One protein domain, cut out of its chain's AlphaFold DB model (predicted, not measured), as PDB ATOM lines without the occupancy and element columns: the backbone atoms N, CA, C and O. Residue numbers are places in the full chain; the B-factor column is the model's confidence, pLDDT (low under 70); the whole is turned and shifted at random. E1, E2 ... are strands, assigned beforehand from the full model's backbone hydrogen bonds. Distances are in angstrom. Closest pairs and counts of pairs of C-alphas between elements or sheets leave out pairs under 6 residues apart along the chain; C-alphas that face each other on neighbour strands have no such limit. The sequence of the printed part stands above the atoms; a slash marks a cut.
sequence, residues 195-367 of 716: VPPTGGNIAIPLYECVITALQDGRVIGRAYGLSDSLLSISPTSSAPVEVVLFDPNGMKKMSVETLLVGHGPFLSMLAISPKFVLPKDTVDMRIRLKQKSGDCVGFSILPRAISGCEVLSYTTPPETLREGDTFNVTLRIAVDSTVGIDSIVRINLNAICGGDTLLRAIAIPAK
ATOM      1  N   VAL A 195      44.280 -18.857 -19.987       91.00
ATOM      2  CA  VAL A 195      44.442 -18.977 -18.531       91.00
ATOM      3  C   VAL A 195      45.787 -19.653 -18.210       91.00
ATOM      4  O   VAL A 195      46.197 -20.574 -18.924       91.00
ATOM      5  N   PRO A 196      46.512 -19.240 -17.153       91.50
ATOM      6  CA  PRO A 196      47.762 -19.896 -16.791       91.50
ATOM      7  C   PRO A 196      47.543 -21.316 -16.247       91.50
ATOM      8  O   PRO A 196      46.528 -21.564 -15.589       91.50
ATOM      9  N   PRO A 197      48.529 -22.229 -16.385       92.00
ATOM     10  CA  PRO A 197      48.469 -23.573 -15.802       92.00
ATOM     11  C   PRO A 197      48.227 -23.587 -14.287       92.00
ATOM     12  O   PRO A 197      47.654 -24.525 -13.754       92.00
ATOM     13  N   THR A 198      48.636 -22.531 -13.576       90.25
ATOM     14  CA  THR A 198      48.413 -22.384 -12.126       90.25
ATOM     15  C   THR A 198      46.977 -22.000 -11.753       90.25
ATOM     16  O   THR A 198      46.684 -21.822 -10.569       90.25
ATOM     17  N   GLY A 199      46.117 -21.774 -12.745       90.88
ATOM     18  CA  GLY A 199      44.761 -21.283 -12.564       90.88
ATOM     19  C   GLY A 199      44.673 -19.809 -12.176       90.88
ATOM     20  O   GLY A 199      45.672 -19.116 -11.953       90.88
ATOM     21  N   GLY A 200      43.438 -19.330 -12.087       89.56
ATOM     22  CA  GLY A 200      43.114 -17.943 -11.795       89.56
ATOM     23  C   GLY A 200      41.610 -17.711 -11.716       89.56
ATOM     24  O   GLY A 200      40.809 -18.566 -12.091       89.56
ATOM     25  N   ASN A 201      41.236 -16.537 -11.215       90.00
ATOM     26  CA  ASN A 201      39.850 -16.083 -11.226       90.00
ATOM     27  C   ASN A 201      39.621 -15.182 -12.437       90.00
ATOM     28  O   ASN A 201      40.291 -14.151 -12.566       90.00
ATOM     29  N   ILE A 202      38.663 -15.568 -13.273       85.06
ATOM     30  CA  ILE A 202      38.212 -14.818 -14.443       85.06
ATOM     31  C   ILE A 202      37.014 -13.966 -14.036       85.06
ATOM     32  O   ILE A 202      36.103 -14.451 -13.365       85.06
ATOM     33  N   ALA A 203      37.020 -12.695 -14.437       80.56
ATOM     34  CA  ALA A 203      35.839 -11.857 -14.315       80.56
ATOM     35  C   ALA A 203      34.792 -12.318 -15.320       80.56
ATOM     36  O   ALA A 203      35.070 -12.390 -16.516       80.56
ATOM     37  N   ILE A 204      33.591 -12.590 -14.836       78.06
ATOM     38  CA  ILE A 204      32.459 -12.852 -15.706       78.06
ATOM     39  C   ILE A 204      31.531 -11.648 -15.616       78.06
ATOM     40  O   ILE A 204      31.159 -11.244 -14.507       78.06
ATOM     41  N   PRO A 205      31.114 -11.068 -16.755       72.12
ATOM     42  CA  PRO A 205      29.967 -10.188 -16.731       72.12
ATOM     43  C   PRO A 205      28.789 -10.942 -16.109       72.12
ATOM     44  O   PRO A 205      28.514 -12.087 -16.448       72.12
ATOM     45  N   LEU A 206      28.101 -10.313 -15.167       68.00
ATOM     46  CA  LEU A 206      26.930 -10.904 -14.552       68.00
ATOM     47  C   LEU A 206      25.883 -11.109 -15.660       68.00
ATOM     48  O   LEU A 206      25.599 -10.216 -16.477       68.00
ATOM     49  N   TYR A 207      25.357 -12.322 -15.699       66.50
ATOM     50  CA  TYR A 207      24.317 -12.788 -16.599       66.50
ATOM     51  C   TYR A 207      23.389 -13.682 -15.785       66.50
ATOM     52  O   TYR A 207      23.817 -14.380 -14.872       66.50
ATOM     53  N   GLU A 208      22.121 -13.729 -16.157       74.44
ATOM     54  CA  GLU A 208      21.178 -14.712 -15.625       74.44
ATOM     55  C   GLU A 208      21.457 -16.094 -16.237       74.44
ATOM     56  O   GLU A 208      20.665 -16.620 -17.007       74.44
ATOM     57  N   CYS A 209      22.644 -16.649 -15.989       78.56
ATOM     58  CA  CYS A 209      23.053 -17.957 -16.483       78.56
ATOM     59  C   CYS A 209      23.950 -18.689 -15.477       78.56
ATOM     60  O   CYS A 209      24.621 -18.089 -14.629       78.56
ATOM     61  N   VAL A 210      23.972 -20.011 -15.607       86.69
ATOM     62  CA  VAL A 210      24.938 -20.901 -14.965       86.69
ATOM     63  C   VAL A 210      26.165 -20.990 -15.859       86.69
ATOM     64  O   VAL A 210      26.046 -21.160 -17.071       86.69
ATOM     65  N   ILE A 211      27.346 -20.874 -15.266       88.12
ATOM     66  CA  ILE A 211      28.611 -20.856 -15.996       88.12
ATOM     67  C   ILE A 211      29.483 -21.978 -15.465       88.12
ATOM     68  O   ILE A 211      29.696 -22.085 -14.258       88.12
ATOM     69  N   THR A 212      29.963 -22.833 -16.360       91.56
ATOM     70  CA  THR A 212      30.730 -24.031 -16.014       91.56
ATOM     71  C   THR A 212      31.998 -24.095 -16.848       91.56
ATOM     72  O   THR A 212      31.927 -24.046 -18.067       91.56
ATOM     73  N   ALA A 213      33.149 -24.243 -16.196       93.31
ATOM     74  CA  ALA A 213      34.410 -24.553 -16.859       93.31
ATOM     75  C   ALA A 213      34.625 -26.070 -16.889       93.31
ATOM     76  O   ALA A 213      34.579 -26.729 -15.843       93.31
ATOM     77  N   LEU A 214      34.882 -26.606 -18.076       95.38
ATOM     78  CA  LEU A 214      35.147 -28.007 -18.363       95.38
ATOM     79  C   LEU A 214      36.565 -28.158 -18.920       95.38
ATOM     80  O   LEU A 214      37.015 -27.353 -19.728       95.38
ATOM     81  N   GLN A 215      37.267 -29.205 -18.512       95.81
ATOM     82  CA  GLN A 215      38.524 -29.620 -19.129       95.81
ATOM     83  C   GLN A 215      38.596 -31.142 -19.088       95.81
ATOM     84  O   GLN A 215      38.285 -31.744 -18.059       95.81
ATOM     85  N   ASP A 216      38.954 -31.768 -20.210       92.06
ATOM     86  CA  ASP A 216      39.054 -33.229 -20.333       92.06
ATOM     87  C   ASP A 216      37.791 -33.968 -19.826       92.06
ATOM     88  O   ASP A 216      37.861 -34.996 -19.150       92.06
ATOM     89  N   GLY A 217      36.608 -33.401 -20.101       88.12
ATOM     90  CA  GLY A 217      35.309 -33.945 -19.682       88.12
ATOM     91  C   GLY A 217      34.974 -33.786 -18.192       88.12
ATOM     92  O   GLY A 217      33.984 -34.353 -17.727       88.12
ATOM     93  N   ARG A 218      35.768 -33.035 -17.417       93.00
ATOM     94  CA  ARG A 218      35.532 -32.776 -15.987       93.00
ATOM     95  C   ARG A 218      35.219 -31.315 -15.724       93.00
ATOM     96  O   ARG A 218      35.841 -30.427 -16.293       93.00
ATOM     97  N   VAL A 219      34.305 -31.070 -14.791       94.50
ATOM     98  CA  VAL A 219      34.043 -29.725 -14.270       94.50
ATOM     99  C   VAL A 219      35.206 -29.290 -13.382       94.50
ATOM    100  O   VAL A 219      35.493 -29.950 -12.384       94.50
ATOM    101  N   ILE A 220      35.834 -28.166 -13.721       94.44
ATOM    102  CA  ILE A 220      36.951 -27.569 -12.968       94.44
ATOM    103  C   ILE A 220      36.610 -26.201 -12.356       94.44
ATOM    104  O   ILE A 220      37.418 -25.641 -11.618       94.44
ATOM    105  N   GLY A 221      35.417 -25.669 -12.638       91.50
ATOM    106  CA  GLY A 221      34.912 -24.422 -12.062       91.50
ATOM    107  C   GLY A 221      33.423 -24.218 -12.344       91.50
ATOM    108  O   GLY A 221      32.912 -24.686 -13.363       91.50
ATOM    109  N   ARG A 222      32.721 -23.527 -11.439       90.12
ATOM    110  CA  ARG A 222      31.321 -23.103 -11.610       90.12
ATOM    111  C   ARG A 222      31.106 -21.708 -11.034       90.12
ATOM    112  O   ARG A 222      31.676 -21.394  -9.995       90.12
ATOM    113  N   ALA A 223      30.247 -20.929 -11.679       85.81
ATOM    114  CA  ALA A 223      29.770 -19.635 -11.208       85.81
ATOM    115  C   ALA A 223      28.290 -19.444 -11.580       85.81
ATOM    116  O   ALA A 223      27.796 -20.039 -12.541       85.81
ATOM    117  N   TYR A 224      27.588 -18.601 -10.823       78.00
ATOM    118  CA  TYR A 224      26.187 -18.251 -11.066       78.00
ATOM    119  C   TYR A 224      26.094 -16.741 -11.248       78.00
ATOM    120  O   TYR A 224      26.310 -15.989 -10.296       78.00
ATOM    121  N   GLY A 225      25.780 -16.285 -12.459       63.22
ATOM    122  CA  GLY A 225      25.984 -14.890 -12.849       63.22
ATOM    123  C   GLY A 225      25.036 -13.859 -12.218       63.22
ATOM    124  O   GLY A 225      25.111 -12.698 -12.593       63.22
ATOM    125  N   LEU A 226      24.179 -14.229 -11.257       60.19
ATOM    126  CA  LEU A 226      23.443 -13.280 -10.400       60.19
ATOM    127  C   LEU A 226      24.071 -13.093  -9.009       60.19
ATOM    128  O   LEU A 226      23.804 -12.095  -8.340       60.19
ATOM    129  N   SER A 227      24.897 -14.041  -8.564       56.81
ATOM    130  CA  SER A 227      25.491 -14.053  -7.222       56.81
ATOM    131  C   SER A 227      27.016 -14.012  -7.229       56.81
ATOM    132  O   SER A 227      27.609 -13.663  -6.208       56.81
ATOM    133  N   ASP A 228      27.647 -14.365  -8.352       64.44
ATOM    134  CA  ASP A 228      29.098 -14.451  -8.482       64.44
ATOM    135  C   ASP A 228      29.589 -13.768  -9.765       64.44
ATOM    136  O   ASP A 228      29.174 -14.113 -10.871       64.44
ATOM    137  N   SER A 229      30.478 -12.787  -9.606       73.81
ATOM    138  CA  SER A 229      31.151 -12.096 -10.714       73.81
ATOM    139  C   SER A 229      32.482 -12.749 -11.090       73.81
ATOM    140  O   SER A 229      33.201 -12.238 -11.955       73.81
ATOM    141  N   LEU A 230      32.838 -13.852 -10.427       82.94
ATOM    142  CA  LEU A 230      34.102 -14.544 -10.593       82.94
ATOM    143  C   LEU A 230      33.882 -16.019 -10.914       82.94
ATOM    144  O   LEU A 230      33.128 -16.720 -10.249       82.94
ATOM    145  N   LEU A 231      34.628 -16.515 -11.895       88.50
ATOM    146  CA  LEU A 231      34.816 -17.945 -12.104       88.50
ATOM    147  C   LEU A 231      36.242 -18.310 -11.750       88.50
ATOM    148  O   LEU A 231      37.193 -17.883 -12.406       88.50
ATOM    149  N   SER A 232      36.380 -19.106 -10.694       90.94
ATOM    150  CA  SER A 232      37.656 -19.705 -10.335       90.94
ATOM    151  C   SER A 232      37.904 -20.929 -11.206       90.94
ATOM    152  O   SER A 232      37.070 -21.835 -11.254       90.94
ATOM    153  N   ILE A 233      39.042 -20.946 -11.897       92.12
ATOM    154  CA  ILE A 233      39.462 -22.052 -12.758       92.12
ATOM    155  C   ILE A 233      40.824 -22.538 -12.286       92.12
ATOM    156  O   ILE A 233      41.748 -21.747 -12.092       92.12
ATOM    157  N   SER A 234      40.951 -23.852 -12.134       92.19
ATOM    158  CA  SER A 234      42.218 -24.530 -11.851       92.19
ATOM    159  C   SER A 234      42.458 -25.600 -12.917       92.19
ATOM    160  O   SER A 234      41.976 -26.722 -12.750       92.19
ATOM    161  N   PRO A 235      43.138 -25.265 -14.032       93.81
ATOM    162  CA  PRO A 235      43.469 -26.236 -15.065       93.81
ATOM    163  C   PRO A 235      44.259 -27.417 -14.487       93.81
ATOM    164  O   PRO A 235      45.111 -27.261 -13.616       93.81
ATOM    165  N   THR A 236      43.959 -28.608 -14.985       92.00
ATOM    166  CA  THR A 236      44.557 -29.890 -14.586       92.00
ATOM    167  C   THR A 236      45.483 -30.471 -15.655       92.00
ATOM    168  O   THR A 236      46.289 -31.353 -15.360       92.00
ATOM    169  N   SER A 237      45.398 -29.958 -16.882       93.19
ATOM    170  CA  SER A 237      46.235 -30.333 -18.022       93.19
ATOM    171  C   SER A 237      46.535 -29.113 -18.907       93.19
ATOM    172  O   SER A 237      46.061 -28.005 -18.643       93.19
ATOM    173  N   SER A 238      47.331 -29.312 -19.960       92.56
ATOM    174  CA  SER A 238      47.571 -28.312 -21.010       92.56
ATOM    175  C   SER A 238      46.480 -28.276 -22.088       92.56
ATOM    176  O   SER A 238      46.590 -27.490 -23.028       92.56
ATOM    177  N   ALA A 239      45.441 -29.117 -21.989       94.62
ATOM    178  CA  ALA A 239      44.303 -29.060 -22.901       94.62
ATOM    179  C   ALA A 239      43.515 -27.749 -22.706       94.62
ATOM    180  O   ALA A 239      43.513 -27.205 -21.599       94.62
ATOM    181  N   PRO A 240      42.827 -27.230 -23.736       95.31
ATOM    182  CA  PRO A 240      41.967 -26.062 -23.575       95.31
ATOM    183  C   PRO A 240      40.860 -26.277 -22.532       95.31
ATOM    184  O   PRO A 240      40.400 -27.398 -22.312       95.31
ATOM    185  N   VAL A 241      40.426 -25.187 -21.903       95.56
ATOM    186  CA  VAL A 241      39.272 -25.153 -21.000       95.56
ATOM    187  C   VAL A 241      38.057 -24.658 -21.779       95.56
ATOM    188  O   VAL A 241      38.098 -23.579 -22.362       95.56
ATOM    189  N   GLU A 242      36.965 -25.413 -21.760       94.50
ATOM    190  CA  GLU A 242      35.681 -25.005 -22.331       94.50
ATOM    191  C   GLU A 242      34.832 -24.332 -21.250       94.50
ATOM    192  O   GLU A 242      34.506 -24.941 -20.231       94.50
ATOM    193  N   VAL A 243      34.462 -23.072 -21.447       90.81
ATOM    194  CA  VAL A 243      33.544 -22.351 -20.565       90.81
ATOM    195  C   VAL A 243      32.165 -22.346 -21.201       90.81
ATOM    196  O   VAL A 243      31.930 -21.686 -22.208       90.81
ATOM    197  N   VAL A 244      31.248 -23.090 -20.593       90.25
ATOM    198  CA  VAL A 244      29.858 -23.226 -21.022       90.25
ATOM    199  C   VAL A 244      28.989 -22.266 -20.230       90.25
ATOM    200  O   VAL A 244      28.995 -22.284 -18.997       90.25
ATOM    201  N   LEU A 245      28.210 -21.458 -20.940       87.31
ATOM    202  CA  LEU A 245      27.221 -20.554 -20.380       87.31
ATOM    203  C   LEU A 245      25.832 -21.045 -20.759       87.31
ATOM    204  O   LEU A 245      25.487 -21.159 -21.936       87.31
ATOM    205  N   PHE A 246      25.038 -21.335 -19.738       86.81
ATOM    206  CA  PHE A 246      23.743 -21.977 -19.867       86.81
ATOM    207  C   PHE A 246      22.681 -21.165 -19.139       86.81
ATOM    208  O   PHE A 246      22.777 -20.942 -17.933       86.81
ATOM    209  N   ASP A 247      21.667 -20.717 -19.869       86.88
ATOM    210  CA  ASP A 247      20.521 -20.036 -19.283       86.88
ATOM    211  C   ASP A 247      19.490 -21.062 -18.778       86.88
ATOM    212  O   ASP A 247      18.858 -21.738 -19.596       86.88
ATOM    213  N   PRO A 248      19.290 -21.183 -17.452       84.81
ATOM    214  CA  PRO A 248      18.333 -22.132 -16.892       84.81
ATOM    215  C   PRO A 248      16.875 -21.769 -17.207       84.81
ATOM    216  O   PRO A 248      16.003 -22.617 -17.038       84.81
ATOM    217  N   ASN A 249      16.603 -20.545 -17.675       85.81
ATOM    218  CA  ASN A 249      15.257 -20.081 -17.998       85.81
ATOM    219  C   ASN A 249      14.842 -20.393 -19.445       85.81
ATOM    220  O   ASN A 249      13.696 -20.152 -19.809       85.81
ATOM    221  N   GLY A 250      15.747 -20.914 -20.286       87.00
ATOM    222  CA  GLY A 250      15.434 -21.244 -21.680       87.00
ATOM    223  C   GLY A 250      15.149 -20.026 -22.571       87.00
ATOM    224  O   GLY A 250      14.456 -20.161 -23.579       87.00
ATOM    225  N   MET A 251      15.660 -18.845 -22.211       86.69
ATOM    226  CA  MET A 251      15.526 -17.604 -22.985       86.69
ATOM    227  C   MET A 251      16.721 -17.369 -23.914       86.69
ATOM    228  O   MET A 251      16.606 -16.624 -24.887       86.69
ATOM    229  N   LYS A 252      17.875 -17.981 -23.624       85.06
ATOM    230  CA  LYS A 252      19.127 -17.777 -24.361       85.06
ATOM    231  C   LYS A 252      19.745 -19.078 -24.857       85.06
ATOM    232  O   LYS A 252      19.679 -20.116 -24.200       85.06
ATOM    233  N   LYS A 253      20.405 -19.004 -26.016       86.44
ATOM    234  CA  LYS A 253      21.174 -20.118 -26.585       86.44
ATOM    235  C   LYS A 253      22.386 -20.391 -25.709       86.44
ATOM    236  O   LYS A 253      23.051 -19.456 -25.278       86.44
ATOM    237  N   MET A 254      22.690 -21.666 -25.485       87.00
ATOM    238  CA  MET A 254      23.944 -22.049 -24.841       87.00
ATOM    239  C   MET A 254      25.122 -21.461 -25.627       87.00
ATOM    240  O   MET A 254      25.149 -21.556 -26.854       87.00
ATOM    241  N   SER A 255      26.077 -20.868 -24.914       86.31
ATOM    242  CA  SER A 255      27.332 -20.388 -25.493       86.31
ATOM    243  C   SER A 255      28.501 -21.184 -24.926       86.31
ATOM    244  O   SER A 255      28.480 -21.568 -23.753       86.31
ATOM    245  N   VAL A 256      29.503 -21.450 -25.760       89.38
ATOM    246  CA  VAL A 256      30.724 -22.161 -25.379       89.38
ATOM    247  C   VAL A 256      31.911 -21.339 -25.848       89.38
ATOM    248  O   VAL A 256      32.055 -21.084 -27.040       89.38
ATOM    249  N   GLU A 257      32.759 -20.957 -24.903       88.56
ATOM    250  CA  GLU A 257      34.016 -20.256 -25.153       88.56
ATOM    251  C   GLU A 257      35.189 -21.192 -24.849       88.56
ATOM    252  O   GLU A 257      35.126 -22.002 -23.922       88.56
ATOM    253  N   THR A 258      36.279 -21.093 -25.607       91.56
ATOM    254  CA  THR A 258      37.470 -21.932 -25.409       91.56
ATOM    255  C   THR A 258      38.643 -21.083 -24.942       91.56
ATOM    256  O   THR A 258      39.084 -20.188 -25.654       91.56
ATOM    257  N   LEU A 259      39.186 -21.406 -23.769       91.12
ATOM    258  CA  LEU A 259      40.366 -20.759 -23.203       91.12
ATOM    259  C   LEU A 259      41.580 -21.666 -23.391       91.12
ATOM    260  O   LEU A 259      41.566 -22.832 -22.985       91.12
ATOM    261  N   LEU A 260      42.662 -21.141 -23.957       92.56
ATOM    262  CA  LEU A 260      43.921 -21.879 -24.033       92.56
ATOM    263  C   LEU A 260      44.591 -21.939 -22.655       92.56
ATOM    264  O   LEU A 260      44.484 -21.010 -21.856       92.56
ATOM    265  N   VAL A 261      45.326 -23.016 -22.375       93.75
ATOM    266  CA  VAL A 261      46.182 -23.098 -21.185       93.75
ATOM    267  C   VAL A 261      47.618 -22.822 -21.604       93.75
ATOM    268  O   VAL A 261      48.192 -23.570 -22.395       93.75
ATOM    269  N   GLY A 262      48.213 -21.746 -21.094       89.25
ATOM    270  CA  GLY A 262      49.539 -21.332 -21.545       89.25
ATOM    271  C   GLY A 262      50.216 -20.285 -20.669       89.25
ATOM    272  O   GLY A 262      49.686 -19.845 -19.653       89.25
ATOM    273  N   HIS A 263      51.434 -19.917 -21.058       82.31
ATOM    274  CA  HIS A 263      52.245 -18.941 -20.339       82.31
ATOM    275  C   HIS A 263      52.137 -17.569 -21.007       82.31
ATOM    276  O   HIS A 263      52.446 -17.424 -22.187       82.31
ATOM    277  N   GLY A 264      51.731 -16.568 -20.232       83.94
ATOM    278  CA  GLY A 264      51.588 -15.183 -20.664       83.94
ATOM    279  C   GLY A 264      51.150 -14.286 -19.504       83.94
ATOM    280  O   GLY A 264      50.869 -14.799 -18.409       83.94
ATOM    281  N   PRO A 265      51.111 -12.958 -19.714       87.44
ATOM    282  CA  PRO A 265      50.562 -12.038 -18.733       87.44
ATOM    283  C   PRO A 265      49.087 -12.377 -18.471       87.44
ATOM    284  O   PRO A 265      48.289 -12.445 -19.400       87.44
ATOM    285  N   PHE A 266      48.712 -12.583 -17.208       89.25
ATOM    286  CA  PHE A 266      47.322 -12.839 -16.816       89.25
ATOM    287  C   PHE A 266      46.951 -12.048 -15.567       89.25
ATOM    288  O   PHE A 266      47.603 -12.158 -14.521       89.25
ATOM    289  N   LEU A 267      45.845 -11.306 -15.652       89.88
ATOM    290  CA  LEU A 267      45.267 -10.593 -14.520       89.88
ATOM    291  C   LEU A 267      44.126 -11.392 -13.904       89.88
ATOM    292  O   LEU A 267      43.064 -11.557 -14.493       89.88
ATOM    293  N   SER A 268      44.328 -11.824 -12.663       90.50
ATOM    294  CA  SER A 268      43.269 -12.429 -11.865       90.50
ATOM    295  C   SER A 268      42.502 -11.350 -11.104       90.50
ATOM    296  O   SER A 268      43.099 -10.565 -10.359       90.50
ATOM    297  N   MET A 269      41.171 -11.350 -11.225       89.38
ATOM    298  CA  MET A 269      40.314 -10.490 -10.407       89.38
ATOM    299  C   MET A 269      40.075 -11.146  -9.042       89.38
ATOM    300  O   MET A 269      39.538 -12.247  -8.946       89.38
ATOM    301  N   LEU A 270      40.516 -10.489  -7.967       89.69
ATOM    302  CA  LEU A 270      40.423 -11.033  -6.608       89.69
ATOM    303  C   LEU A 270      39.141 -10.607  -5.895       89.69
ATOM    304  O   LEU A 270      38.576 -11.387  -5.137       89.69
ATOM    305  N   ALA A 271      38.722  -9.355  -6.084       87.75
ATOM    306  CA  ALA A 271      37.518  -8.812  -5.469       87.75
ATOM    307  C   ALA A 271      37.056  -7.536  -6.177       87.75
ATOM    308  O   ALA A 271      37.871  -6.784  -6.716       87.75
ATOM    309  N   ILE A 272      35.758  -7.261  -6.069       87.31
ATOM    310  CA  ILE A 272      35.122  -5.994  -6.429       87.31
ATOM    311  C   ILE A 272      34.368  -5.450  -5.207       87.31
ATOM    312  O   ILE A 272      33.758  -6.217  -4.456       87.31
ATOM    313  N   SER A 273      34.464  -4.144  -4.965       88.31
ATOM    314  CA  SER A 273      33.742  -3.447  -3.899       88.31
ATOM    315  C   SER A 273      33.241  -2.084  -4.399       88.31
ATOM    316  O   SER A 273      34.038  -1.373  -5.003       88.31
ATOM    317  N   PRO A 274      31.983  -1.683  -4.144       87.25
ATOM    318  CA  PRO A 274      30.953  -2.461  -3.450       87.25
ATOM    319  C   PRO A 274      30.544  -3.713  -4.251       87.25
ATOM    320  O   PRO A 274      30.976  -3.895  -5.383       87.25
ATOM    321  N   LYS A 275      29.769  -4.626  -3.647       82.75
ATOM    322  CA  LYS A 275      29.258  -5.831  -4.338       82.75
ATOM    323  C   LYS A 275      27.980  -5.576  -5.138       82.75
ATOM    324  O   LYS A 275      27.591  -6.420  -5.933       82.75
ATOM    325  N   PHE A 276      27.331  -4.443  -4.903       83.06
ATOM    326  CA  PHE A 276      26.175  -3.947  -5.636       83.06
ATOM    327  C   PHE A 276      26.229  -2.420  -5.669       83.06
ATOM    328  O   PHE A 276      26.941  -1.806  -4.872       83.06
ATOM    329  N   VAL A 277      25.464  -1.814  -6.568       85.06
ATOM    330  CA  VAL A 277      25.277  -0.358  -6.631       85.06
ATOM    331  C   VAL A 277      23.798  -0.003  -6.553       85.06
ATOM    332  O   VAL A 277      22.954  -0.859  -6.812       85.06
ATOM    333  N   LEU A 278      23.476   1.239  -6.191       81.25
ATOM    334  CA  LEU A 278      22.104   1.746  -6.223       81.25
ATOM    335  C   LEU A 278      21.922   2.681  -7.432       81.25
ATOM    336  O   LEU A 278      22.880   3.343  -7.840       81.25
ATOM    337  N   PRO A 279      20.721   2.777  -8.018       78.56
ATOM    338  CA  PRO A 279      20.431   3.802  -9.018       78.56
ATOM    339  C   PRO A 279      20.731   5.211  -8.488       78.56
ATOM    340  O   PRO A 279      20.497   5.499  -7.314       78.56
ATOM    341  N   LYS A 280      21.226   6.101  -9.361       80.19
ATOM    342  CA  LYS A 280      21.624   7.493  -9.046       80.19
ATOM    343  C   LYS A 280      22.837   7.648  -8.120       80.19
ATOM    344  O   LYS A 280      23.225   8.781  -7.826       80.19
ATOM    345  N   ASP A 281      23.448   6.561  -7.654       83.94
ATOM    346  CA  ASP A 281      24.636   6.662  -6.815       83.94
ATOM    347  C   ASP A 281      25.858   7.128  -7.607       83.94
ATOM    348  O   ASP A 281      26.065   6.763  -8.762       83.94
ATOM    349  N   THR A 282      26.720   7.894  -6.938       91.88
ATOM    350  CA  THR A 282      28.110   8.079  -7.364       91.88
ATOM    351  C   THR A 282      29.010   7.335  -6.391       91.88
ATOM    352  O   THR A 282      29.090   7.711  -5.221       91.88
ATOM    353  N   VAL A 283      29.675   6.281  -6.860       93.00
ATOM    354  CA  VAL A 283      30.465   5.378  -6.012       93.00
ATOM    355  C   VAL A 283      31.871   5.179  -6.551       93.00
ATOM    356  O   VAL A 283      32.096   5.131  -7.759       93.00
ATOM    357  N   ASP A 284      32.814   5.021  -5.625       95.12
ATOM    358  CA  ASP A 284      34.177   4.599  -5.927       95.12
ATOM    359  C   ASP A 284      34.227   3.064  -5.899       95.12
ATOM    360  O   ASP A 284      34.300   2.430  -4.842       95.12
ATOM    361  N   MET A 285      34.162   2.457  -7.080       93.06
ATOM    362  CA  MET A 285      34.280   1.020  -7.281       93.06
ATOM    363  C   MET A 285      35.754   0.610  -7.254       93.06
ATOM    364  O   MET A 285      36.520   0.931  -8.161       93.06
ATOM    365  N   ARG A 286      36.157  -0.136  -6.227       93.50
ATOM    366  CA  ARG A 286      37.503  -0.691  -6.075       93.50
ATOM    367  C   ARG A 286      37.563  -2.120  -6.606       93.50
ATOM    368  O   ARG A 286      36.885  -3.010  -6.098       93.50
ATOM    369  N   ILE A 287      38.451  -2.337  -7.566       91.88
ATOM    370  CA  ILE A 287      38.740  -3.631  -8.181       91.88
ATOM    371  C   ILE A 287      40.136  -4.049  -7.734       91.88
ATOM    372  O   ILE A 287      41.120  -3.364  -8.029       91.88
ATOM    373  N   ARG A 288      40.229  -5.162  -7.008       92.56
ATOM    374  CA  ARG A 288      41.505  -5.725  -6.562       92.56
ATOM    375  C   ARG A 288      41.990  -6.740  -7.588       92.56
ATOM    376  O   ARG A 288      41.331  -7.759  -7.802       92.56
ATOM    377  N   LEU A 289      43.145  -6.474  -8.183       92.38
ATOM    378  CA  LEU A 289      43.737  -7.274  -9.251       92.38
ATOM    379  C   LEU A 289      45.072  -7.865  -8.800       92.38
ATOM    380  O   LEU A 289      45.790  -7.264  -7.995       92.38
ATOM    381  N   LYS A 290      45.404  -9.042  -9.332       93.00
ATOM    382  CA  LYS A 290      46.712  -9.676  -9.158       93.00
ATOM    383  C   LYS A 290      47.286 -10.084 -10.506       93.00
ATOM    384  O   LYS A 290      46.621 -10.818 -11.237       93.00
ATOM    385  N   GLN A 291      48.525  -9.682 -10.784       92.44
ATOM    386  CA  GLN A 291      49.292 -10.234 -11.896       92.44
ATOM    387  C   GLN A 291      49.679 -11.664 -11.525       92.44
ATOM    388  O   GLN A 291      50.536 -11.899 -10.675       92.44
ATOM    389  N   LYS A 292      48.936 -12.631 -12.056       90.38
ATOM    390  CA  LYS A 292      49.008 -14.025 -11.611       90.38
ATOM    391  C   LYS A 292      50.133 -14.787 -12.297       90.38
ATOM    392  O   LYS A 292      50.713 -15.653 -11.656       90.38
ATOM    393  N   SER A 293      50.405 -14.466 -13.555       89.75
ATOM    394  CA  SER A 293      51.478 -15.046 -14.359       89.75
ATOM    395  C   SER A 293      52.002 -14.014 -15.342       89.75
ATOM    396  O   SER A 293      51.213 -13.188 -15.802       89.75
ATOM    397  N   GLY A 294      53.289 -14.103 -15.680       89.19
ATOM    398  CA  GLY A 294      53.940 -13.288 -16.706       89.19
ATOM    399  C   GLY A 294      54.123 -11.828 -16.292       89.19
ATOM    400  O   GLY A 294      53.220 -11.203 -15.743       89.19
ATOM    401  N   ASP A 295      55.287 -11.258 -16.581       90.88
ATOM    402  CA  ASP A 295      55.508  -9.828 -16.374       90.88
ATOM    403  C   ASP A 295      54.787  -9.011 -17.453       90.88
ATOM    404  O   ASP A 295      54.630  -9.449 -18.595       90.88
ATOM    405  N   CYS A 296      54.364  -7.803 -17.092       89.69
ATOM    406  CA  CYS A 296      53.706  -6.874 -17.992       89.69
ATOM    407  C   CYS A 296      54.416  -5.522 -18.011       89.69
ATOM    408  O   CYS A 296      54.479  -4.839 -16.989       89.69
ATOM    409  N   VAL A 297      54.899  -5.106 -19.183       90.62
ATOM    410  CA  VAL A 297      55.479  -3.776 -19.413       90.62
ATOM    411  C   VAL A 297      54.536  -2.975 -20.311       90.62
ATOM    412  O   VAL A 297      54.070  -3.480 -21.332       90.62
ATOM    413  N   GLY A 298      54.251  -1.727 -19.934       88.88
ATOM    414  CA  GLY A 298      53.279  -0.881 -20.631       88.88
ATOM    415  C   GLY A 298      51.831  -1.221 -20.272       88.88
ATOM    416  O   GLY A 298      50.951  -1.151 -21.132       88.88
ATOM    417  N   PHE A 299      51.584  -1.624 -19.022       92.62
ATOM    418  CA  PHE A 299      50.231  -1.879 -18.545       92.62
ATOM    419  C   PHE A 299      49.403  -0.593 -18.573       92.62
ATOM    420  O   PHE A 299      49.832   0.456 -18.091       92.62
ATOM    421  N   SER A 300      48.199  -0.677 -19.126       91.56
ATOM    422  CA  SER A 300      47.260   0.442 -19.155       91.56
ATOM    423  C   SER A 300      45.823  -0.051 -19.063       91.56
ATOM    424  O   SER A 300      45.524  -1.210 -19.343       91.56
ATOM    425  N   ILE A 301      44.927   0.841 -18.648       92.50
ATOM    426  CA  ILE A 301      43.482   0.614 -18.662       92.50
ATOM    427  C   ILE A 301      42.816   1.771 -19.396       92.50
ATOM    428  O   ILE A 301      43.268   2.913 -19.293       92.50
ATOM    429  N   LEU A 302      41.717   1.493 -20.094       91.75
ATOM    430  CA  LEU A 302      40.856   2.526 -20.665       91.75
ATOM    431  C   LEU A 302      39.392   2.226 -20.323       91.75
ATOM    432  O   LEU A 302      38.650   1.714 -21.173       91.75
ATOM    433  N   PRO A 303      38.973   2.536 -19.082       92.69
ATOM    434  CA  PRO A 303      37.657   2.175 -18.597       92.69
ATOM    435  C   PRO A 303      36.564   2.938 -19.351       92.69
ATOM    436  O   PRO A 303      36.648   4.154 -19.522       92.69
ATOM    437  N   ARG A 304      35.529   2.230 -19.804       91.00
ATOM    438  CA  ARG A 304      34.364   2.783 -20.502       91.00
ATOM    439  C   ARG A 304      33.095   2.102 -20.019       91.00
ATOM    440  O   ARG A 304      33.068   0.884 -19.863       91.00
ATOM    441  N   ALA A 305      32.035   2.873 -19.820       89.69
ATOM    442  CA  ALA A 305      30.731   2.295 -19.543       89.69
ATOM    443  C   ALA A 305      30.206   1.527 -20.765       89.69
ATOM    444  O   ALA A 305      30.344   1.988 -21.898       89.69
ATOM    445  N   ILE A 306      29.608   0.360 -20.522       85.19
ATOM    446  CA  ILE A 306      28.849  -0.396 -21.525       85.19
ATOM    447  C   ILE A 306      27.354  -0.122 -21.334       85.19
ATOM    448  O   ILE A 306      26.659   0.189 -22.297       85.19
ATOM    449  N   SER A 307      26.853  -0.237 -20.099       86.56
ATOM    450  CA  SER A 307      25.434  -0.028 -19.785       86.56
ATOM    451  C   SER A 307      25.202   0.326 -18.315       86.56
ATOM    452  O   SER A 307      25.798  -0.302 -17.437       86.56
ATOM    453  N   GLY A 308      24.268   1.245 -18.052       86.44
ATOM    454  CA  GLY A 308      23.731   1.535 -16.715       86.44
ATOM    455  C   GLY A 308      24.606   2.427 -15.830       86.44
ATOM    456  O   GLY A 308      24.348   2.532 -14.631       86.44
ATOM    457  N   CYS A 309      25.653   3.040 -16.377       92.38
ATOM    458  CA  CYS A 309      26.464   4.016 -15.659       92.38
ATOM    459  C   CYS A 309      27.261   4.914 -16.607       92.38
ATOM    460  O   CYS A 309      27.459   4.592 -17.776       92.38
ATOM    461  N   GLU A 310      27.867   5.947 -16.037       94.56
ATOM    462  CA  GLU A 310      28.962   6.724 -16.601       94.56
ATOM    463  C   GLU A 310      30.240   6.504 -15.773       94.56
ATOM    464  O   GLU A 310      30.206   6.463 -14.540       94.56
ATOM    465  N   VAL A 311      31.391   6.377 -16.442       95.44
ATOM    466  CA  VAL A 311      32.701   6.376 -15.771       95.44
ATOM    467  C   VAL A 311      33.207   7.814 -15.696       95.44
ATOM    468  O   VAL A 311      33.563   8.391 -16.718       95.44
ATOM    469  N   LEU A 312      33.266   8.378 -14.487       96.19
ATOM    470  CA  LEU A 312      33.650   9.775 -14.256       96.19
ATOM    471  C   LEU A 312      35.168   9.958 -14.181       96.19
ATOM    472  O   LEU A 312      35.721  10.920 -14.710       96.19
ATOM    473  N   SER A 313      35.853   9.055 -13.482       95.44
ATOM    474  CA  SER A 313      37.311   9.065 -13.355       95.44
ATOM    475  C   SER A 313      37.835   7.703 -12.911       95.44
ATOM    476  O   SER A 313      37.076   6.833 -12.481       95.44
ATOM    477  N   TYR A 314      39.145   7.499 -13.021       95.88
ATOM    478  CA  TYR A 314      39.806   6.299 -12.524       95.88
ATOM    479  C   TYR A 314      41.223   6.600 -12.044       95.88
ATOM    480  O   TYR A 314      41.859   7.558 -12.484       95.88
ATOM    481  N   THR A 315      41.724   5.778 -11.127       93.31
ATOM    482  CA  THR A 315      43.112   5.859 -10.658       93.31
ATOM    483  C   THR A 315      44.072   5.327 -11.714       93.31
ATOM    484  O   THR A 315      43.863   4.221 -12.218       93.31
ATOM    485  N   THR A 316      45.153   6.060 -11.988       89.88
ATOM    486  CA  THR A 316      46.228   5.605 -12.878       89.88
ATOM    487  C   THR A 316      46.819   4.285 -12.369       89.88
ATOM    488  O   THR A 316      47.240   4.228 -11.208       89.88
ATOM    489  N   PRO A 317      46.834   3.212 -13.181       91.25
ATOM    490  CA  PRO A 317      47.437   1.949 -12.781       91.25
ATOM    491  C   PRO A 317      48.978   2.011 -12.848       91.25
ATOM    492  O   PRO A 317      49.528   2.935 -13.449       91.25
ATOM    493  N   PRO A 318      49.697   1.027 -12.273       92.12
ATOM    494  CA  PRO A 318      51.139   0.886 -12.485       92.12
ATOM    495  C   PRO A 318      51.465   0.636 -13.965       92.12
ATOM    496  O   PRO A 318      50.812  -0.188 -14.588       92.12
ATOM    497  N   GLU A 319      52.499   1.272 -14.521       91.12
ATOM    498  CA  GLU A 319      52.910   1.043 -15.924       91.12
ATOM    499  C   GLU A 319      53.633  -0.298 -16.134       91.12
ATOM    500  O   GLU A 319      53.754  -0.787 -17.258       91.12
ATOM    501  N   THR A 320      54.159  -0.892 -15.063       92.88
ATOM    502  CA  THR A 320      54.830  -2.195 -15.082       92.88
ATOM    503  C   THR A 320      54.302  -3.046 -13.937       92.88
ATOM    504  O   THR A 320      54.220  -2.568 -12.805       92.88
ATOM    505  N   LEU A 321      53.964  -4.298 -14.231       93.25
ATOM    506  CA  LEU A 321      53.516  -5.296 -13.264       93.25
ATOM    507  C   LEU A 321      54.448  -6.501 -13.332       93.25
ATOM    508  O   LEU A 321      54.712  -7.015 -14.418       93.25
ATOM    509  N   ARG A 322      54.922  -6.965 -12.182       93.69
ATOM    510  CA  ARG A 322      55.662  -8.221 -12.059       93.69
ATOM    511  C   ARG A 322      54.737  -9.341 -11.625       93.69
ATOM    512  O   ARG A 322      53.748  -9.111 -10.925       93.69
ATOM    513  N   GLU A 323      55.065 -10.563 -12.015       92.44
ATOM    514  CA  GLU A 323      54.347 -11.736 -11.531       92.44
ATOM    515  C   GLU A 323      54.287 -11.752  -9.992       92.44
ATOM    516  O   GLU A 323      55.295 -11.632  -9.295       92.44
ATOM    517  N   GLY A 324      53.074 -11.884  -9.450       91.81
ATOM    518  CA  GLY A 324      52.791 -11.839  -8.017       91.81
ATOM    519  C   GLY A 324      52.265 -10.492  -7.513       91.81
ATOM    520  O   GLY A 324      51.605 -10.480  -6.465       91.81
ATOM    521  N   ASP A 325      52.471  -9.400  -8.255       95.31
ATOM    522  CA  ASP A 325      52.036  -8.061  -7.858       95.31
ATOM    523  C   ASP A 325      50.522  -7.998  -7.649       95.31
ATOM    524  O   ASP A 325      49.727  -8.574  -8.394       95.31
ATOM    525  N   THR A 326      50.106  -7.277  -6.608       95.56
ATOM    526  CA  THR A 326      48.696  -7.035  -6.288       95.56
ATOM    527  C   THR A 326      48.463  -5.541  -6.155       95.56
ATOM    528  O   THR A 326      49.160  -4.867  -5.398       95.56
ATOM    529  N   PHE A 327      47.454  -5.028  -6.849       94.50
ATOM    530  CA  PHE A 327      47.134  -3.605  -6.873       94.50
ATOM    531  C   PHE A 327      45.620  -3.385  -6.933       94.50
ATOM    532  O   PHE A 327      44.838  -4.327  -7.089       94.50
ATOM    533  N   ASN A 328      45.198  -2.134  -6.760       93.38
ATOM    534  CA  ASN A 328      43.798  -1.744  -6.870       93.38
ATOM    535  C   ASN A 328      43.625  -0.747  -8.010       93.38
ATOM    536  O   ASN A 328      44.391   0.208  -8.113       93.38
ATOM    537  N   VAL A 329      42.565  -0.929  -8.788       93.44
ATOM    538  CA  VAL A 329      42.016   0.111  -9.658       93.44
ATOM    539  C   VAL A 329      40.750   0.628  -8.994       93.44
ATOM    540  O   VAL A 329      39.887  -0.162  -8.618       93.44
ATOM    541  N   THR A 330      40.641   1.941  -8.814       95.56
ATOM    542  CA  THR A 330      39.406   2.569  -8.337       95.56
ATOM    543  C   THR A 330      38.772   3.338  -9.485       95.56
ATOM    544  O   THR A 330      39.410   4.225 -10.049       95.56
ATOM    545  N   LEU A 331      37.538   2.978  -9.834       95.62
ATOM    546  CA  LEU A 331      36.708   3.662 -10.819       95.62
ATOM    547  C   LEU A 331      35.659   4.481 -10.074       95.62
ATOM    548  O   LEU A 331      34.882   3.919  -9.306       95.62
ATOM    549  N   ARG A 332      35.603   5.788 -10.313       96.19
ATOM    550  CA  ARG A 332      34.485   6.606  -9.854       96.19
ATOM    551  C   ARG A 332      33.399   6.558 -10.913       96.19
ATOM    552  O   ARG A 332      33.613   7.022 -12.032       96.19
ATOM    553  N   ILE A 333      32.253   5.991 -10.564       95.50
ATOM    554  CA  ILE A 333      31.140   5.793 -11.494       95.50
ATOM    555  C   ILE A 333      29.887   6.500 -10.994       95.50
ATOM    556  O   ILE A 333      29.647   6.539  -9.787       95.50
ATOM    557  N   ALA A 334      29.099   7.037 -11.920       94.00
ATOM    558  CA  ALA A 334      27.742   7.506 -11.672       94.00
ATOM    559  C   ALA A 334      26.762   6.495 -12.267       94.00
ATOM    560  O   ALA A 334      26.829   6.203 -13.455       94.00
ATOM    561  N   VAL A 335      25.884   5.924 -11.450       90.25
ATOM    562  CA  VAL A 335      24.891   4.937 -11.889       90.25
ATOM    563  C   VAL A 335      23.684   5.660 -12.472       90.25
ATOM    564  O   VAL A 335      23.154   6.582 -11.844       90.25
ATOM    565  N   ASP A 336      23.223   5.227 -13.646       87.00
ATOM    566  CA  ASP A 336      22.111   5.893 -14.326       87.00
ATOM    567  C   ASP A 336      20.820   5.799 -13.495       87.00
ATOM    568  O   ASP A 336      20.551   4.818 -12.796       87.00
ATOM    569  N   SER A 337      19.976   6.828 -13.581       75.62
ATOM    570  CA  SER A 337      18.715   6.894 -12.831       75.62
ATOM    571  C   SER A 337      17.652   5.906 -13.315       75.62
ATOM    572  O   SER A 337      16.699   5.640 -12.588       75.62
ATOM    573  N   THR A 338      17.800   5.380 -14.532       70.31
ATOM    574  CA  THR A 338      16.851   4.473 -15.196       70.31
ATOM    575  C   THR A 338      17.196   2.994 -15.006       70.31
ATOM    576  O   THR A 338      16.549   2.133 -15.599       70.31
ATOM    577  N   VAL A 339      18.246   2.687 -14.242       69.94
ATOM    578  CA  VAL A 339      18.696   1.315 -13.980       69.94
ATOM    579  C   VAL A 339      17.644   0.598 -13.135       69.94
ATOM    580  O   VAL A 339      17.378   0.981 -11.998       69.94
ATOM    581  N   GLY A 340      17.027  -0.433 -13.715       61.50
ATOM    582  CA  GLY A 340      16.002  -1.238 -13.053       61.50
ATOM    583  C   GLY A 340      16.561  -2.131 -11.943       61.50
ATOM    584  O   GLY A 340      17.769  -2.360 -11.845       61.50
ATOM    585  N   ILE A 341      15.672  -2.672 -11.113       59.91
ATOM    586  CA  ILE A 341      16.031  -3.658 -10.084       59.91
ATOM    587  C   ILE A 341      16.624  -4.907 -10.724       59.91
ATOM    588  O   ILE A 341      16.144  -5.335 -11.768       59.91
ATOM    589  N   ASP A 342      17.669  -5.461 -10.103       60.97
ATOM    590  CA  ASP A 342      18.371  -6.676 -10.540       60.97
ATOM    591  C   ASP A 342      18.990  -6.582 -11.941       60.97
ATOM    592  O   ASP A 342      19.590  -7.533 -12.439       60.97
ATOM    593  N   SER A 343      18.955  -5.390 -12.540       72.75
ATOM    594  CA  SER A 343      19.716  -5.089 -13.736       72.75
ATOM    595  C   SER A 343      21.207  -4.979 -13.416       72.75
ATOM    596  O   SER A 343      21.647  -4.936 -12.264       72.75
ATOM    597  N   ILE A 344      22.016  -4.981 -14.468       78.00
ATOM    598  CA  ILE A 344      23.456  -5.172 -14.354       78.00
ATOM    599  C   ILE A 344      24.149  -3.961 -14.955       78.00
ATOM    600  O   ILE A 344      24.021  -3.684 -16.151       78.00
ATOM    601  N   VAL A 345      24.914  -3.267 -14.119       84.31
ATOM    602  CA  VAL A 345      25.805  -2.195 -14.552       84.31
ATOM    603  C   VAL A 345      27.071  -2.838 -15.101       84.31
ATOM    604  O   VAL A 345      27.696  -3.662 -14.429       84.31
ATOM    605  N   ARG A 346      27.435  -2.486 -16.337       86.00
ATOM    606  CA  ARG A 346      28.565  -3.080 -17.060       86.00
ATOM    607  C   ARG A 346      29.578  -2.019 -17.439       86.00
ATOM    608  O   ARG A 346      29.232  -0.997 -18.033       86.00
ATOM    609  N   ILE A 347      30.840  -2.309 -17.154       88.69
ATOM    610  CA  ILE A 347      31.978  -1.452 -17.478       88.69
ATOM    611  C   ILE A 347      33.007  -2.310 -18.198       88.69
ATOM    612  O   ILE A 347      33.300  -3.428 -17.785       88.69
ATOM    613  N   ASN A 348      33.571  -1.782 -19.272       88.19
ATOM    614  CA  ASN A 348      34.747  -2.346 -19.901       88.19
ATOM    615  C   ASN A 348      35.983  -1.651 -19.331       88.19
ATOM    616  O   ASN A 348      36.149  -0.457 -19.539       88.19
ATOM    617  N   LEU A 349      36.839  -2.370 -18.616       88.69
ATOM    618  CA  LEU A 349      38.111  -1.885 -18.099       88.69
ATOM    619  C   LEU A 349      39.157  -1.677 -19.212       88.69
ATOM    620  O   LEU A 349      40.010  -0.803 -19.066       88.69
ATOM    621  N   ASN A 350      39.085  -2.450 -20.307       87.75
ATOM    622  CA  ASN A 350      40.087  -2.518 -21.382       87.75
ATOM    623  C   ASN A 350      41.522  -2.520 -20.837       87.75
ATOM    624  O   ASN A 350      42.320  -1.638 -21.158       87.75
ATOM    625  N   ALA A 351      41.830  -3.473 -19.962       88.44
ATOM    626  CA  ALA A 351      43.172  -3.640 -19.430       88.44
ATOM    627  C   ALA A 351      44.076  -4.263 -20.499       88.44
ATOM    628  O   ALA A 351      43.776  -5.350 -20.993       88.44
ATOM    629  N   ILE A 352      45.163  -3.580 -20.852       87.81
ATOM    630  CA  ILE A 352      46.066  -3.948 -21.945       87.81
ATOM    631  C   ILE A 352      47.478  -4.146 -21.403       87.81
ATOM    632  O   ILE A 352      47.936  -3.390 -20.544       87.81
ATOM    633  N   CYS A 353      48.179  -5.134 -21.951       86.00
ATOM    634  CA  CYS A 353      49.585  -5.391 -21.704       86.00
ATOM    635  C   CYS A 353      50.336  -5.600 -23.016       86.00
ATOM    636  O   CYS A 353      50.052  -6.555 -23.728       86.00
ATOM    637  N   GLY A 354      51.271  -4.712 -23.365       75.38
ATOM    638  CA  GLY A 354      52.085  -4.876 -24.579       75.38
ATOM    639  C   GLY A 354      51.297  -4.983 -25.899       75.38
ATOM    640  O   GLY A 354      51.864  -5.408 -26.897       75.38
ATOM    641  N   GLY A 355      50.012  -4.602 -25.912       72.62
ATOM    642  CA  GLY A 355      49.091  -4.758 -27.047       72.62
ATOM    643  C   GLY A 355      48.010  -5.830 -26.852       72.62
ATOM    644  O   GLY A 355      46.958  -5.732 -27.482       72.62
ATOM    645  N   ASP A 356      48.204  -6.774 -25.928       76.75
ATOM    646  CA  ASP A 356      47.249  -7.847 -25.631       76.75
ATOM    647  C   ASP A 356      46.210  -7.399 -24.600       76.75
ATOM    648  O   ASP A 356      46.528  -6.692 -23.641       76.75
ATOM    649  N   THR A 357      44.952  -7.811 -24.765       76.00
ATOM    650  CA  THR A 357      43.899  -7.469 -23.797       76.00
ATOM    651  C   THR A 357      43.827  -8.510 -22.682       76.00
ATOM    652  O   THR A 357      43.563  -9.675 -22.945       76.00
ATOM    653  N   LEU A 358      44.013  -8.086 -21.430       78.00
ATOM    654  CA  LEU A 358      44.057  -8.968 -20.259       78.00
ATOM    655  C   LEU A 358      42.721  -9.091 -19.522       78.00
ATOM    656  O   LEU A 358      42.407 -10.140 -18.968       78.00
ATOM    657  N   LEU A 359      41.955  -7.999 -19.458       76.69
ATOM    658  CA  LEU A 359      40.662  -7.952 -18.775       76.69
ATOM    659  C   LEU A 359      39.780  -6.891 -19.431       76.69
ATOM    660  O   LEU A 359      40.127  -5.710 -19.448       76.69
ATOM    661  N   ARG A 360      38.633  -7.317 -19.962       72.44
ATOM    662  CA  ARG A 360      37.664  -6.428 -20.609       72.44
ATOM    663  C   ARG A 360      36.543  -6.066 -19.659       72.44
ATOM    664  O   ARG A 360      36.587  -5.015 -19.038       72.44
ATOM    665  N   ALA A 361      35.543  -6.920 -19.520       78.19
ATOM    666  CA  ALA A 361      34.309  -6.541 -18.857       78.19
ATOM    667  C   ALA A 361      34.300  -6.871 -17.357       78.19
ATOM    668  O   ALA A 361      34.731  -7.933 -16.916       78.19
ATOM    669  N   ILE A 362      33.739  -5.948 -16.582       83.06
ATOM    670  CA  ILE A 362      33.312  -6.141 -15.200       83.06
ATOM    671  C   ILE A 362      31.830  -5.793 -15.103       83.06
ATOM    672  O   ILE A 362      31.310  -4.949 -15.843       83.06
ATOM    673  N   ALA A 363      31.150  -6.435 -14.168       82.44
ATOM    674  CA  ALA A 363      29.739  -6.221 -13.936       82.44
ATOM    675  C   ALA A 363      29.438  -6.188 -12.445       82.44
ATOM    676  O   ALA A 363      30.064  -6.894 -11.652       82.44
ATOM    677  N   ILE A 364      28.456  -5.375 -12.083       83.50
ATOM    678  CA  ILE A 364      27.960  -5.250 -10.720       83.50
ATOM    679  C   ILE A 364      26.428  -5.182 -10.769       83.50
ATOM    680  O   ILE A 364      25.881  -4.483 -11.630       83.50
ATOM    681  N   PRO A 365      25.706  -5.917  -9.909       81.50
ATOM    682  CA  PRO A 365      24.261  -5.855  -9.912       81.50
ATOM    683  C   PRO A 365      23.820  -4.524  -9.305       81.50
ATOM    684  O   PRO A 365      24.353  -4.069  -8.285       81.50
ATOM    685  N   ALA A 366      22.824  -3.909  -9.925       78.69
ATOM    686  CA  ALA A 366      22.098  -2.807  -9.335       78.69
ATOM    687  C   ALA A 366      21.012  -3.367  -8.415       78.69
ATOM    688  O   ALA A 366      20.205  -4.211  -8.807       78.69
ATOM    689  N   LYS A 367      20.997  -2.908  -7.168       74.25
ATOM    690  CA  LYS A 367      19.992  -3.291  -6.175       74.25
ATOM    691  C   LYS A 367      19.208  -2.050  -5.756       74.25
ATOM    692  O   LYS A 367      19.740  -0.946  -5.765       74.25
TER     693      LYS A 367
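What this domain is: This is residues 195 to 367 of the 716 residues of the protein "T9SS type A sorting domain-containing protein" of candidate division Zixibacteria bacterium (UniProt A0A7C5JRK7). Two sandwiches of strands sit side by side in one flat body: in the first, a twisted sheet of E3, E2, E5 and E6 is partly covered by the small two-stranded sheet of E1 and E4; in the second, larger one, a curled sheet of E7, E8, E11 and E10 is face to face with the sheet of E9, E12 and E13. The two lobes meet where E1 comes near E7 and E13, and the chain passes from one to the other between E6 and E7. The printed part has 173 residues, with no named helix and thirteen named strands, E1 to E13 in order along the chain, and its class is all strand. The sheet orders are E3-E2-E5-E6, E1-E4, E7-E8-E11-E10 and E9-E12-E13, each antiparallel throughout. The whole is compact, with a radius of gyration of the C-alphas of 16.2 A and spans of 46 by 44 by 22 A.

Where its parts are: E1 is residues 200 to 203, beginning at C-alpha 200 at (43.114, -17.943, -11.795). E2, residues 210 to 215, is followed by E3, residues 218 to 224, 18.0 A long, and E4, residues 230 to 233. E5 is residues 241 to 246 and E6 is residues 255 to 261, 19.5 A long. E7, residues 266 to 273, is 21.0 A long and bends by 50 degrees at residue 270. E8, residues 282 to 293, is the longest strand by residues and runs 33.6 A from C-alpha 282 at (28.110, 8.079, -7.364). E9 is residues 304 to 307, E10 residues 309 to 314. E11, residues 326 to 335, is 27.2 A long and E12, residues 344 to 353, 27.1 A. E13, residues 356 to 365, is 27.9 A long and ends at C-alpha 365 at (24.261, -5.855, -9.912).

How they stand to each other: The four sheets form a stack of sheets, three or more sheets face to face in turn. In the first pair, the facing parts are 9.7 A centre to centre and the best planes are 38 degrees apart. E1 and E4 are antiparallel neighbours, with N 200 and O 233 2.9 A apart. In the strongly twisted sheet E3, E2, E5 and E6, which is face to face with the sheet E1 and E4, E2 and E3 form a hairpin, with N 211 and O 223 2.9 A apart, as do E5 and E6, with N 243 and O 257 2.8 A apart; E2 and E5 are antiparallel neighbours, with N 214 and O 242 within hydrogen-bond range at 2.7 A. The closest C-alphas of E3 and E4 are those of Gly 221 and Ile 233, 5.2 A apart. The closest C-alphas of E1 and E7 are those of Asn 201 and Ser 268, 5.0 A apart. In the second pair the facing parts are 8.6 A centre to centre and the best planes 14 degrees apart. In its strongly twisted larger sheet, N 273 and O 286 of the hairpin E7 and E8 are 2.9 A apart, N 285 and O 331 of E8 and E11 2.8 A, and N 310 and O 334 of the hairpin E10 and E11 2.8 A. In the sheet E9, E12 and E13, which is face to face with that larger sheet, N 304 and O 348 of E9 and E12 are 2.8 A apart, and N 349 and O 360 of the hairpin E12 and E13 2.7 A.

The domain as a whole: The two C-alphas farthest apart, those of Ser 237 and Ser 337, are 46.6 A apart. The printed part has no cut. The link E10 to E11, of 11 residues, is long; within it residues 320 to 321 pair with residues 296 to 297, antiparallel. The mean pLDDT of the printed part is 86.8, and residues 206 to 207, 225 to 228 and 339 to 342 are under 70.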